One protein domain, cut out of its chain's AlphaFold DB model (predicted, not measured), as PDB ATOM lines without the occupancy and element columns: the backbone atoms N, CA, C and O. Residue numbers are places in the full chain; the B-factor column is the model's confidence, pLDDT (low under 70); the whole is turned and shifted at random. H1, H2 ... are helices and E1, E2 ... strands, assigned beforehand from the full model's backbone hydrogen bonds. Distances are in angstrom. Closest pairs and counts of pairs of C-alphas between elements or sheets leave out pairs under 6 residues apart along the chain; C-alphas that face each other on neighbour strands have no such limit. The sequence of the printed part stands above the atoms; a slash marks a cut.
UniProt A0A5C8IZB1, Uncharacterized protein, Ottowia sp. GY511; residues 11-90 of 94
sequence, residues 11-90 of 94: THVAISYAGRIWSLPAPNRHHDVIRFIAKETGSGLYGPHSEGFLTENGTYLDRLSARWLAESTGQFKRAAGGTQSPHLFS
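This is residues 11 to 90 of the 94 residues of an uncharacterized protein of Ottowia sp. GY511 (UniProt A0A5C8IZB1). A strongly twisted sheet of four strands has both helices over one face: H1 over the side of E2, H2 over the side of E3 and E4, the two helices apart from each other. After H2 a long stretch with no named element, residues 73 to 90, swings away from the body and folds back, and its residues 79 to 84 stick out. The printed part has 80 residues, with two named helices and four named strands in the order E1, E2, H1, E3, E4, H2. The sheet runs E2, E1, E3, E4, antiparallel throughout, and the class is mixed, helices and strands. The whole is compact, with a radius of gyration of the C-alphas of 13.0 A and spans of 40 by 28 by 21 A.

In the sheet, E1, residues 11 to 17, and E3, residues 49 to 55, are the inner strands, antiparallel neighbours at 153 degrees, with N 16 and O 50 2.8 A apart, within hydrogen-bond range. E2, residues 20 to 25, is an edge strand and forms a hairpin with E1, with N 15 and O 22 at 2.8 A. E4, residues 60 to 62, is the other edge strand and forms a hairpin with E3 at 126 degrees, with N 53 and O 61 at 2.9 A. H1, residues 30 to 41, is on the sheet at a height of 7.0 A. It lies over E2 and only just not over E1, on which 2 of its C-alphas fall. It runs slantwise to the strands, at 57 degrees to E2 on the local plane. The closest C-alphas of E2 and H1 are those of Ser 23 and Val 33, 6.1 A apart. E2, H1 and E3 form a split strand-helix-strand unit, two strands that run the same way with a helix between them in the chain and E1 between them in the sheet, and its crossover is right-handed. H2, residues 63 to 72, is on the same face, at a height of 9.7 A, over E4 and only just over E3, on which 3 of its C-alphas fall. It runs along the strands, at 2 degrees to E4 on the local plane. The closest C-alphas of E3 and H2 are those of Gly 52 and Arg 63, 4.9 A apart. The sheet and its helices make two layers, helices on one face of a sheet. In H1 and H2 every O i to N i+4 pair is within hydrogen-bond range.

E1 is 18.9 A from first to last C-alpha and begins with C-alpha 11 at (35.927, 32.160, -7.567). E3 is 18.7 A long, E2 16.3 A and E4 6.8 A. H1 is 16.6 A long, from C-alpha 30 at (38.444, 44.292, -11.511). H2 is 14.3 A long and ends with C-alpha 72 at (29.372, 25.589, -19.150).

The two C-alphas farthest apart are those of Gly 42 and Ala 80, 40.4 A. The printed part has no cut. The link from H1 to E3, 7 residues, is short, and the other links between named elements are tight. The mean pLDDT of the printed part is 94.3, and residues 80 to 82 are under 70.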
ATOM      1  N   THR A  11      36.039  31.736  -8.973       98.06
ATOM      2  CA  THR A  11      35.927  32.160  -7.567       98.06
ATOM      3  C   THR A  11      36.522  33.542  -7.295       98.06
ATOM      4  O   THR A  11      36.183  34.158  -6.287       98.06
ATOM      5  N   HIS A  12      37.381  34.055  -8.183       98.69
ATOM      6  CA  HIS A  12      38.061  35.340  -8.005       98.69
ATOM      7  C   HIS A  12      38.072  36.156  -9.298       98.69
ATOM      8  O   HIS A  12      38.232  35.600 -10.385       98.69
ATOM      9  N   VAL A  13      38.024  37.482  -9.170       98.75
ATOM     10  CA  VAL A  13      38.527  38.387 -10.216       98.75
ATOM     11  C   VAL A  13      40.046  38.427 -10.157       98.75
ATOM     12  O   VAL A  13      40.629  38.359  -9.072       98.75
ATOM     13  N   ALA A  14      40.693  38.551 -11.314       98.75
ATOM     14  CA  ALA A  14      42.143  38.569 -11.404       98.75
ATOM     15  C   ALA A  14      42.671  39.539 -12.466       98.75
ATOM     16  O   ALA A  14      42.003  39.833 -13.457       98.75
ATOM     17  N   ILE A  15      43.900  40.011 -12.265       98.62
ATOM     18  CA  ILE A  15      44.678  40.773 -13.237       98.62
ATOM     19  C   ILE A  15      46.085  40.180 -13.306       98.62
ATOM     20  O   ILE A  15      46.792  40.119 -12.299       98.62
ATOM     21  N   SER A  16      46.500  39.768 -14.501       98.44
ATOM     22  CA  SER A  16      47.897  39.464 -14.804       98.44
ATOM     23  C   SER A  16      48.644  40.763 -15.095       98.44
ATOM     24  O   SER A  16      48.350  41.450 -16.078       98.44
ATOM     25  N   TYR A  17      49.580  41.128 -14.219       98.00
ATOM     26  CA  TYR A  17      50.343  42.371 -14.303       98.00
ATOM     27  C   TYR A  17      51.728  42.228 -13.666       98.00
ATOM     28  O   TYR A  17      51.868  41.663 -12.581       98.00
ATOM     29  N   ALA A  18      52.751  42.770 -14.337       95.31
ATOM     30  CA  ALA A  18      54.144  42.766 -13.879       95.31
ATOM     31  C   ALA A  18      54.667  41.361 -13.498       95.31
ATOM     32  O   ALA A  18      55.363  41.191 -12.500       95.31
ATOM     33  N   GLY A  19      54.298  40.338 -14.280       95.56
ATOM     34  CA  GLY A  19      54.712  38.949 -14.044       95.56
ATOM     35  C   GLY A  19      54.007  38.260 -12.869       95.56
ATOM     36  O   GLY A  19      54.407  37.164 -12.484       95.56
ATOM     37  N   ARG A  20      52.963  38.878 -12.300       96.62
ATOM     38  CA  ARG A  20      52.191  38.352 -11.170       96.62
ATOM     39  C   ARG A  20      50.697  38.322 -11.488       96.62
ATOM     40  O   ARG A  20      50.179  39.211 -12.159       96.62
ATOM     41  N   ILE A  21      50.000  37.325 -10.946       98.50
ATOM     42  CA  ILE A  21      48.539  37.334 -10.874       98.50
ATOM     43  C   ILE A  21      48.112  38.002  -9.568       98.50
ATOM     44  O   ILE A  21      48.475  37.561  -8.476       98.50
ATOM     45  N   TRP A  22      47.347  39.078  -9.696       98.38
ATOM     46  CA  TRP A  22      46.707  39.793  -8.600       98.38
ATOM     47  C   TRP A  22      45.236  39.420  -8.589       98.38
ATOM     48  O   TRP A  22      44.602  39.480  -9.636       98.38
ATOM     49  N   SER A  23      44.678  39.034  -7.446       98.75
ATOM     50  CA  SER A  23      43.298  38.547  -7.395       98.75
ATOM     51  C   SER A  23      42.613  38.859  -6.076       98.75
ATOM     52  O   SER A  23      43.262  38.932  -5.035       98.75
ATOM     53  N   LEU A  24      41.288  38.976  -6.127       98.69
ATOM     54  CA  LEU A  24      40.419  39.099  -4.959       98.69
ATOM     55  C   LEU A  24      39.212  38.161  -5.122       98.69
ATOM     56  O   LEU A  24      38.727  38.004  -6.248       98.69
ATOM     57  N   PRO A  25      38.724  37.527  -4.039       98.50
ATOM     58  CA  PRO A  25      37.595  36.605  -4.124       98.50
ATOM     59  C   PRO A  25      36.315  37.343  -4.519       98.50
ATOM     60  O   PRO A  25      36.187  38.552  -4.302       98.50
ATOM     61  N   ALA A  26      35.341  36.624  -5.070       97.88
ATOM     62  CA  ALA A  26      33.992  37.152  -5.230       97.88
ATOM     63  C   ALA A  26      33.471  37.733  -3.887       97.88
ATOM     64  O   ALA A  26      33.766  37.175  -2.827       97.88
ATOM     65  N   PRO A  27      32.717  38.850  -3.893       97.81
ATOM     66  CA  PRO A  27      32.146  39.513  -5.061       97.81
ATOM     67  C   PRO A  27      32.960  40.717  -5.588       97.81
ATOM     68  O   PRO A  27      32.386  41.594  -6.237       97.81
ATOM     69  N   ASN A  28      34.271  40.792  -5.325       98.62
ATOM     70  CA  ASN A  28      35.107  41.906  -5.801       98.62
ATOM     71  C   ASN A  28      35.071  42.056  -7.335       98.62
ATOM     72  O   ASN A  28      34.820  41.097  -8.069       98.62
ATOM     73  N   ARG A  29      35.345  43.267  -7.827       98.19
ATOM     74  CA  ARG A  29      35.392  43.623  -9.256       98.19
ATOM     75  C   ARG A  29      36.830  43.904  -9.696       98.19
ATOM     76  O   ARG A  29      37.710  44.129  -8.865       98.19
ATOM     77  N   HIS A  30      37.097  43.962 -11.005       97.75
ATOM     78  CA  HIS A  30      38.444  44.292 -11.511       97.75
ATOM     79  C   HIS A  30      38.977  45.617 -10.948       97.75
ATOM     80  O   HIS A  30      40.148  45.692 -10.589       97.75
ATOM     81  N   HIS A  31      38.121  46.626 -10.750       97.06
ATOM     82  CA  HIS A  31      38.546  47.889 -10.138       97.06
ATOM     83  C   HIS A  31      39.028  47.743  -8.684       97.06
ATOM     84  O   HIS A  31      39.886  48.514  -8.254       97.06
ATOM     85  N   ASP A  32      38.532  46.756  -7.932       98.38
ATOM     86  CA  ASP A  32      39.014  46.472  -6.577       98.38
ATOM     87  C   ASP A  32      40.421  45.876  -6.625       98.38
ATOM     88  O   ASP A  32      41.282  46.264  -5.838       98.38
ATOM     89  N   VAL A  33      40.698  45.017  -7.613       98.25
ATOM     90  CA  VAL A  33      42.047  44.485  -7.859       98.25
ATOM     91  C   VAL A  33      43.008  45.613  -8.247       98.25
ATOM     92  O   VAL A  33      44.125  45.658  -7.742       98.25
ATOM     93  N   ILE A  34      42.577  46.572  -9.073       97.81
ATOM     94  CA  ILE A  34      43.388  47.751  -9.432       97.81
ATOM     95  C   ILE A  34      43.732  48.582  -8.187       97.81
ATOM     96  O   ILE A  34      44.887  48.970  -8.001       97.81
ATOM     97  N   ARG A  35      42.753  48.840  -7.307       97.94
ATOM     98  CA  ARG A  35      42.982  49.548  -6.032       97.94
ATOM     99  C   ARG A  35      43.920  48.770  -5.114       97.94
ATOM    100  O   ARG A  35      44.777  49.375  -4.475       97.94
ATOM    101  N   PHE A  36      43.769  47.448  -5.063       97.94
ATOM    102  CA  PHE A  36      44.648  46.571  -4.299       97.94
ATOM    103  C   PHE A  36      46.089  46.640  -4.813       97.94
ATOM    104  O   PHE A  36      46.991  46.881  -4.019       97.94
ATOM    105  N   ILE A  37      46.303  46.553  -6.130       97.62
ATOM    106  CA  ILE A  37      47.625  46.736  -6.746       97.62
ATOM    107  C   ILE A  37      48.214  48.090  -6.345       97.62
ATOM    108  O   ILE A  37      49.326  48.131  -5.831       97.62
ATOM    109  N   ALA A  38      47.452  49.179  -6.506       97.44
ATOM    110  CA  ALA A  38      47.918  50.526  -6.179       97.44
ATOM    111  C   ALA A  38      48.347  50.677  -4.713       97.44
ATOM    112  O   ALA A  38      49.336  51.348  -4.420       97.44
ATOM    113  N   LYS A  39      47.613  50.039  -3.795       97.62
ATOM    114  CA  LYS A  39      47.938  50.023  -2.368       97.62
ATOM    115  C   LYS A  39      49.228  49.247  -2.082       97.62
ATOM    116  O   LYS A  39      50.035  49.714  -1.288       97.62
ATOM    117  N   GLU A  40      49.409  48.086  -2.706       96.81
ATOM    118  CA  GLU A  40      50.533  47.183  -2.425       96.81
ATOM    119  C   GLU A  40      51.853  47.637  -3.057       96.81
ATOM    120  O   GLU A  40      52.916  47.458  -2.472       96.81
ATOM    121  N   THR A  41      51.810  48.219  -4.254       94.38
ATOM    122  CA  THR A  41      53.021  48.636  -4.980       94.38
ATOM    123  C   THR A  41      53.340  50.121  -4.795       94.38
ATOM    124  O   THR A  41      54.402  50.575  -5.214       94.38
ATOM    125  N   GLY A  42      52.420  50.898  -4.212       94.50
ATOM    126  CA  GLY A  42      52.499  52.361  -4.162       94.50
ATOM    127  C   GLY A  42      52.270  53.042  -5.519       94.50
ATOM    128  O   GLY A  42      52.329  54.267  -5.607       94.50
ATOM    129  N   SER A  43      51.994  52.272  -6.576       86.06
ATOM    130  CA  SER A  43      51.742  52.757  -7.931       86.06
ATOM    131  C   SER A  43      50.563  52.009  -8.554       86.06
ATOM    132  O   SER A  43      50.450  50.797  -8.426       86.06
ATOM    133  N   GLY A  44      49.687  52.694  -9.283       87.88
ATOM    134  CA  GLY A  44      48.623  52.024 -10.034       87.88
ATOM    135  C   GLY A  44      49.127  51.053 -11.114       87.88
ATOM    136  O   GLY A  44      50.308  50.728 -11.232       87.88
ATOM    137  N   LEU A  45      48.196  50.599 -11.943       93.06
ATOM    138  CA  LEU A  45      48.494  49.772 -13.105       93.06
ATOM    139  C   LEU A  45      49.133  50.619 -14.215       93.06
ATOM    140  O   LEU A  45      48.452  51.391 -14.887       93.06
ATOM    141  N   TYR A  46      50.444  50.468 -14.408       89.44
ATOM    142  CA  TYR A  46      51.202  51.140 -15.464       89.44
ATOM    143  C   TYR A  46      51.798  50.107 -16.422       89.44
ATOM    144  O   TYR A  46      52.724  49.379 -16.065       89.44
ATOM    145  N   GLY A  47      51.257  50.044 -17.640       91.75
ATOM    146  CA  GLY A  47      51.733  49.165 -18.708       91.75
ATOM    147  C   GLY A  47      50.776  48.021 -19.069       91.75
ATOM    148  O   GLY A  47      49.620  48.001 -18.629       91.75
ATOM    149  N   PRO A  48      51.244  47.082 -19.912       96.44
ATOM    150  CA  PRO A  48      50.441  45.959 -20.374       96.44
ATOM    151  C   PRO A  48      49.959  45.087 -19.215       96.44
ATOM    152  O   PRO A  48      50.726  44.729 -18.322       96.44
ATOM    153  N   HIS A  49      48.682  44.731 -19.261       97.19
ATOM    154  CA  HIS A  49      48.038  43.840 -18.309       97.19
ATOM    155  C   HIS A  49      46.901  43.089 -18.995       97.19
ATOM    156  O   HIS A  49      46.413  43.496 -20.050       97.19
ATOM    157  N   SER A  50      46.484  41.984 -18.387       98.06
ATOM    158  CA  SER A  50      45.323  41.212 -18.817       98.06
ATOM    159  C   SER A  50      44.368  41.087 -17.641       98.06
ATOM    160  O   SER A  50      44.776  40.693 -16.551       98.06
ATOM    161  N   GLU A  51      43.112  41.465 -17.852       98.44
ATOM    162  CA  GLU A  51      42.037  41.234 -16.893       98.44
ATOM    163  C   GLU A  51      41.434  39.848 -17.136       98.44
ATOM    164  O   GLU A  51      41.241  39.427 -18.279       98.44
ATOM    165  N   GLY A  52      41.118  39.148 -16.053       98.44
ATOM    166  CA  GLY A  52      40.661  37.767 -16.087       98.44
ATOM    167  C   GLY A  52      40.091  37.316 -14.748       98.44
ATOM    168  O   GLY A  52      39.596  38.128 -13.962       98.44
ATOM    169  N   PHE A  53      40.148  36.016 -14.497       98.69
ATOM    170  CA  PHE A  53      39.574  35.368 -13.322       98.69
ATOM    171  C   PHE A  53      40.476  34.229 -12.842       98.69
ATOM    172  O   PHE A  53      41.270  33.701 -13.621       98.69
ATOM    173  N   LEU A  54      40.339  33.839 -11.572       98.44
ATOM    174  CA  LEU A  54      40.863  32.556 -11.098       98.44
ATOM    175  C   LEU A  54      39.734  31.564 -10.868       98.44
ATOM    176  O   LEU A  54      38.665  31.907 -10.348       98.44
ATOM    177  N   THR A  55      40.030  30.315 -11.202       97.44
ATOM    178  CA  THR A  55      39.226  29.172 -10.786       97.44
ATOM    179  C   THR A  55      39.545  28.788  -9.338       97.44
ATOM    180  O   THR A  55      40.575  29.197  -8.808       97.44
ATOM    181  N   GLU A  56      38.736  27.943  -8.702       95.56
ATOM    182  CA  GLU A  56      39.019  27.406  -7.353       95.56
ATOM    183  C   GLU A  56      40.383  26.699  -7.247       95.56
ATOM    184  O   GLU A  56      41.083  26.848  -6.251       95.56
ATOM    185  N   ASN A  57      40.829  26.061  -8.334       93.88
ATOM    186  CA  ASN A  57      42.155  25.442  -8.440       93.88
ATOM    187  C   ASN A  57      43.300  26.447  -8.696       93.88
ATOM    188  O   ASN A  57      44.412  26.047  -9.031       93.88
ATOM    189  N   GLY A  58      43.039  27.758  -8.630       95.19
ATOM    190  CA  GLY A  58      44.034  28.813  -8.853       95.19
ATOM    191  C   GLY A  58      44.477  28.997 -10.309       95.19
ATOM    192  O   GLY A  58      45.456  29.693 -10.567       95.19
ATOM    193  N   THR A  59      43.776  28.396 -11.278       96.75
ATOM    194  CA  THR A  59      44.083  28.560 -12.707       96.75
ATOM    195  C   THR A  59      43.612  29.926 -13.192       96.75
ATOM    196  O   THR A  59      42.447  30.275 -13.003       96.75
ATOM    197  N   TYR A  60      44.504  30.689 -13.828       98.31
ATOM    198  CA  TYR A  60      44.157  31.962 -14.456       98.31
ATOM    199  C   TYR A  60      43.492  31.746 -15.813       98.31
ATOM    200  O   TYR A  60      44.025  31.036 -16.665       98.31
ATOM    201  N   LEU A  61      42.362  32.416 -16.014       98.19
ATOM    202  CA  LEU A  61      41.641  32.475 -17.278       98.19
ATOM    203  C   LEU A  61      41.483  33.934 -17.694       98.19
ATOM    204  O   LEU A  61      41.089  34.775 -16.884       98.19
ATOM    205  N   ASP A  62      41.745  34.233 -18.963       98.25
ATOM    206  CA  ASP A  62      41.349  35.520 -19.533       98.25
ATOM    207  C   ASP A  62      39.817  35.632 -19.630       98.25
ATOM    208  O   ASP A  62      39.073  34.673 -19.404       98.25
ATOM    209  N   ARG A  63      39.311  36.822 -19.959       98.00
ATOM    210  CA  ARG A  63      37.859  37.062 -20.013       98.00
ATOM    211  C   ARG A  63      37.113  36.208 -21.037       98.00
ATOM    212  O   ARG A  63      35.917  35.991 -20.847       98.00
ATOM    213  N   LEU A  64      37.768  35.769 -22.112       97.06
ATOM    214  CA  LEU A  64      37.136  34.939 -23.139       97.06
ATOM    215  C   LEU A  64      37.041  33.482 -22.679       97.06
ATOM    216  O   LEU A  64      35.975  32.880 -22.734       97.06
ATOM    217  N   SER A  65      38.123  32.929 -22.145       97.19
ATOM    218  CA  SER A  65      38.144  31.561 -21.625       97.19
ATOM    219  C   SER A  65      37.236  31.430 -20.400       97.19
ATOM    220  O   SER A  65      36.482  30.467 -20.269       97.19
ATOM    221  N   ALA A  66      37.237  32.446 -19.531       97.19
ATOM    222  CA  ALA A  66      36.343  32.510 -18.384       97.19
ATOM    223  C   ALA A  66      34.866  32.578 -18.804       97.19
ATOM    224  O   ALA A  66      34.025  31.974 -18.142       97.19
ATOM    225  N   ARG A  67      34.538  33.263 -19.915       95.94
ATOM    226  CA  ARG A  67      33.174  33.299 -20.475       95.94
ATOM    227  C   ARG A  67      32.668  31.891 -20.760       95.94
ATOM    228  O   ARG A  67      31.588  31.548 -20.286       95.94
ATOM    229  N   TRP A  68      33.443  31.099 -21.500       95.00
ATOM    230  CA  TRP A  68      33.062  29.732 -21.859       95.00
ATOM    231  C   TRP A  68      32.906  28.843 -20.631       95.00
ATOM    232  O   TRP A  68      31.927  28.103 -20.531       95.00
ATOM    233  N   LEU A  69      33.824  28.961 -19.666       95.44
ATOM    234  CA  LEU A  69      33.713  28.221 -18.415       95.44
ATOM    235  C   LEU A  69      32.415  28.586 -17.682       95.44
ATOM    236  O   LEU A  69      31.630  27.695 -17.379       95.44
ATOM    237  N   ALA A  70      32.145  29.881 -17.490       95.56
ATOM    238  CA  ALA A  70      30.954  30.367 -16.795       95.56
ATOM    239  C   ALA A  70      29.637  29.936 -17.459       95.56
ATOM    240  O   ALA A  70      28.653  29.686 -16.764       95.56
ATOM    241  N   GLU A  71      29.592  29.857 -18.792       93.75
ATOM    242  CA  GLU A  71      28.440  29.299 -19.514       93.75
ATOM    243  C   GLU A  71      28.290  27.803 -19.237       93.75
ATOM    244  O   GLU A  71      27.197  27.348 -18.905       93.75
ATOM    245  N   SER A  72      29.387  27.046 -19.326       93.38
ATOM    246  CA  SER A  72      29.372  25.589 -19.150       93.38
ATOM    247  C   SER A  72      29.033  25.140 -17.724       93.38
ATOM    248  O   SER A  72      28.440  24.080 -17.541       93.38
ATOM    249  N   THR A  73      29.372  25.951 -16.716       93.31
ATOM    250  CA  THR A  73      29.116  25.674 -15.292       93.31
ATOM    251  C   THR A  73      27.845  26.338 -14.765       93.31
ATOM    252  O   THR A  73      27.499  26.166 -13.597       93.31
ATOM    253  N   GLY A  74      27.144  27.116 -15.596       93.12
ATOM    254  CA  GLY A  74      25.944  27.852 -15.197       93.12
ATOM    255  C   GLY A  74      26.205  29.051 -14.275       93.12
ATOM    256  O   GLY A  74      25.261  29.593 -13.700       93.12
ATOM    257  N   GLN A  75      27.458  29.497 -14.127       95.44
ATOM    258  CA  GLN A  75      27.785  30.708 -13.366       95.44
ATOM    259  C   GLN A  75      27.449  32.002 -14.117       95.44
ATOM    260  O   GLN A  75      27.428  33.064 -13.502       95.44
ATOM    261  N   PHE A  76      27.194  31.944 -15.427       94.88
ATOM    262  CA  PHE A  76      26.836  33.122 -16.209       94.88
ATOM    263  C   PHE A  76      25.375  33.554 -15.996       94.88
ATOM    264  O   PHE A  76      24.438  32.880 -16.417       94.88
ATOM    265  N   LYS A  77      25.197  34.729 -15.392       91.62
ATOM    266  CA  LYS A  77      23.934  35.333 -14.941       91.62
ATOM    267  C   LYS A  77      23.549  36.621 -15.681       91.62
ATOM    268  O   LYS A  77      22.662  37.337 -15.216       91.62
ATOM    269  N   ARG A  78      24.183  36.960 -16.813       86.44
ATOM    270  CA  ARG A  78      23.838  38.182 -17.569       86.44
ATOM    271  C   ARG A  78      22.355  38.165 -17.957       86.44
ATOM    272  O   ARG A  78      21.879  37.222 -18.586       86.44
ATOM    273  N   ALA A  79      21.638  39.230 -17.606       79.12
ATOM    274  CA  ALA A  79      20.224  39.373 -17.930       79.12
ATOM    275  C   ALA A  79      19.986  39.499 -19.448       79.12
ATOM    276  O   ALA A  79      20.834  40.001 -20.194       79.12
ATOM    277  N   ALA A  80      18.793  39.098 -19.898       69.94
ATOM    278  CA  ALA A  80      18.345  39.330 -21.268       69.94
ATOM    279  C   ALA A  80      18.365  40.841 -21.579       69.94
ATOM    280  O   ALA A  80      17.762  41.634 -20.861       69.94
ATOM    281  N   GLY A  81      19.091  41.239 -22.631       69.38
ATOM    282  CA  GLY A  81      19.312  42.648 -22.994       69.38
ATOM    283  C   GLY A  81      20.610  43.267 -22.457       69.38
ATOM    284  O   GLY A  81      20.904  44.417 -22.777       69.38
ATOM    285  N   GLY A  82      21.411  42.521 -21.690       69.31
ATOM    286  CA  GLY A  82      22.760  42.940 -21.305       69.31
ATOM    287  C   GLY A  82      23.714  43.071 -22.501       69.31
ATOM    288  O   GLY A  82      23.437  42.594 -23.608       69.31
ATOM    289  N   THR A  83      24.866  43.709 -22.271       72.50
ATOM    290  CA  THR A  83      25.915  43.919 -23.279       72.50
ATOM    291  C   THR A  83      26.242  42.617 -24.014       72.50
ATOM    292  O   THR A  83      26.514  41.599 -23.389       72.50
ATOM    293  N   GLN A  84      26.275  42.639 -25.348       80.75
ATOM    294  CA  GLN A  84      26.573  41.468 -26.194       80.75
ATOM    295  C   GLN A  84      28.083  41.195 -26.328       80.75
ATOM    296  O   GLN A  84      28.561  40.711 -27.348       80.75
ATOM    297  N   SER A  85      28.864  41.557 -25.308       87.25
ATOM    298  CA  SER A  85      30.314  41.384 -25.336       87.25
ATOM    299  C   SER A  85      30.673  39.898 -25.253       87.25
ATOM    300  O   SER A  85      30.111  39.206 -24.392       87.25
ATOM    301  N   PRO A  86      31.639  39.416 -26.062       89.94
ATOM    302  CA  PRO A  86      32.175  38.061 -25.937       89.94
ATOM    303  C   PRO A  86      33.002  37.878 -24.655       89.94
ATOM    304  O   PRO A  86      33.279  36.754 -24.250       89.94
ATOM    305  N   HIS A  87      33.397  38.972 -24.000       94.38
ATOM    306  CA  HIS A  87      34.142  38.937 -22.750       94.38
ATOM    307  C   HIS A  87      33.209  38.801 -21.546       94.38
ATOM    308  O   HIS A  87      32.143  39.426 -21.486       94.38
ATOM    309  N   LEU A  88      33.654  38.012 -20.569       95.44
ATOM    310  CA  LEU A  88      33.040  37.937 -19.255       95.44
ATOM    311  C   LEU A  88      33.447  39.136 -18.391       95.44
ATOM    312  O   LEU A  88      34.635  39.444 -18.256       95.44
ATOM    313  N   PHE A  89      32.462  39.771 -17.770       95.31
ATOM    314  CA  PHE A  89      32.633  40.743 -16.697       95.31
ATOM    315  C   PHE A  89      32.197  40.116 -15.377       95.31
ATOM    316  O   PHE A  89      31.406  39.176 -15.339       95.31
ATOM    317  N   SER A  90      32.721  40.625 -14.268       94.19
ATOM    318  CA  SER A  90      32.377  40.104 -12.944       94.19
ATOM    319  C   SER A  90      30.876  40.205 -12.640       94.19
ATOM    320  O   SER A  90      30.324  39.341 -11.970       94.19
TER     321      SER A  90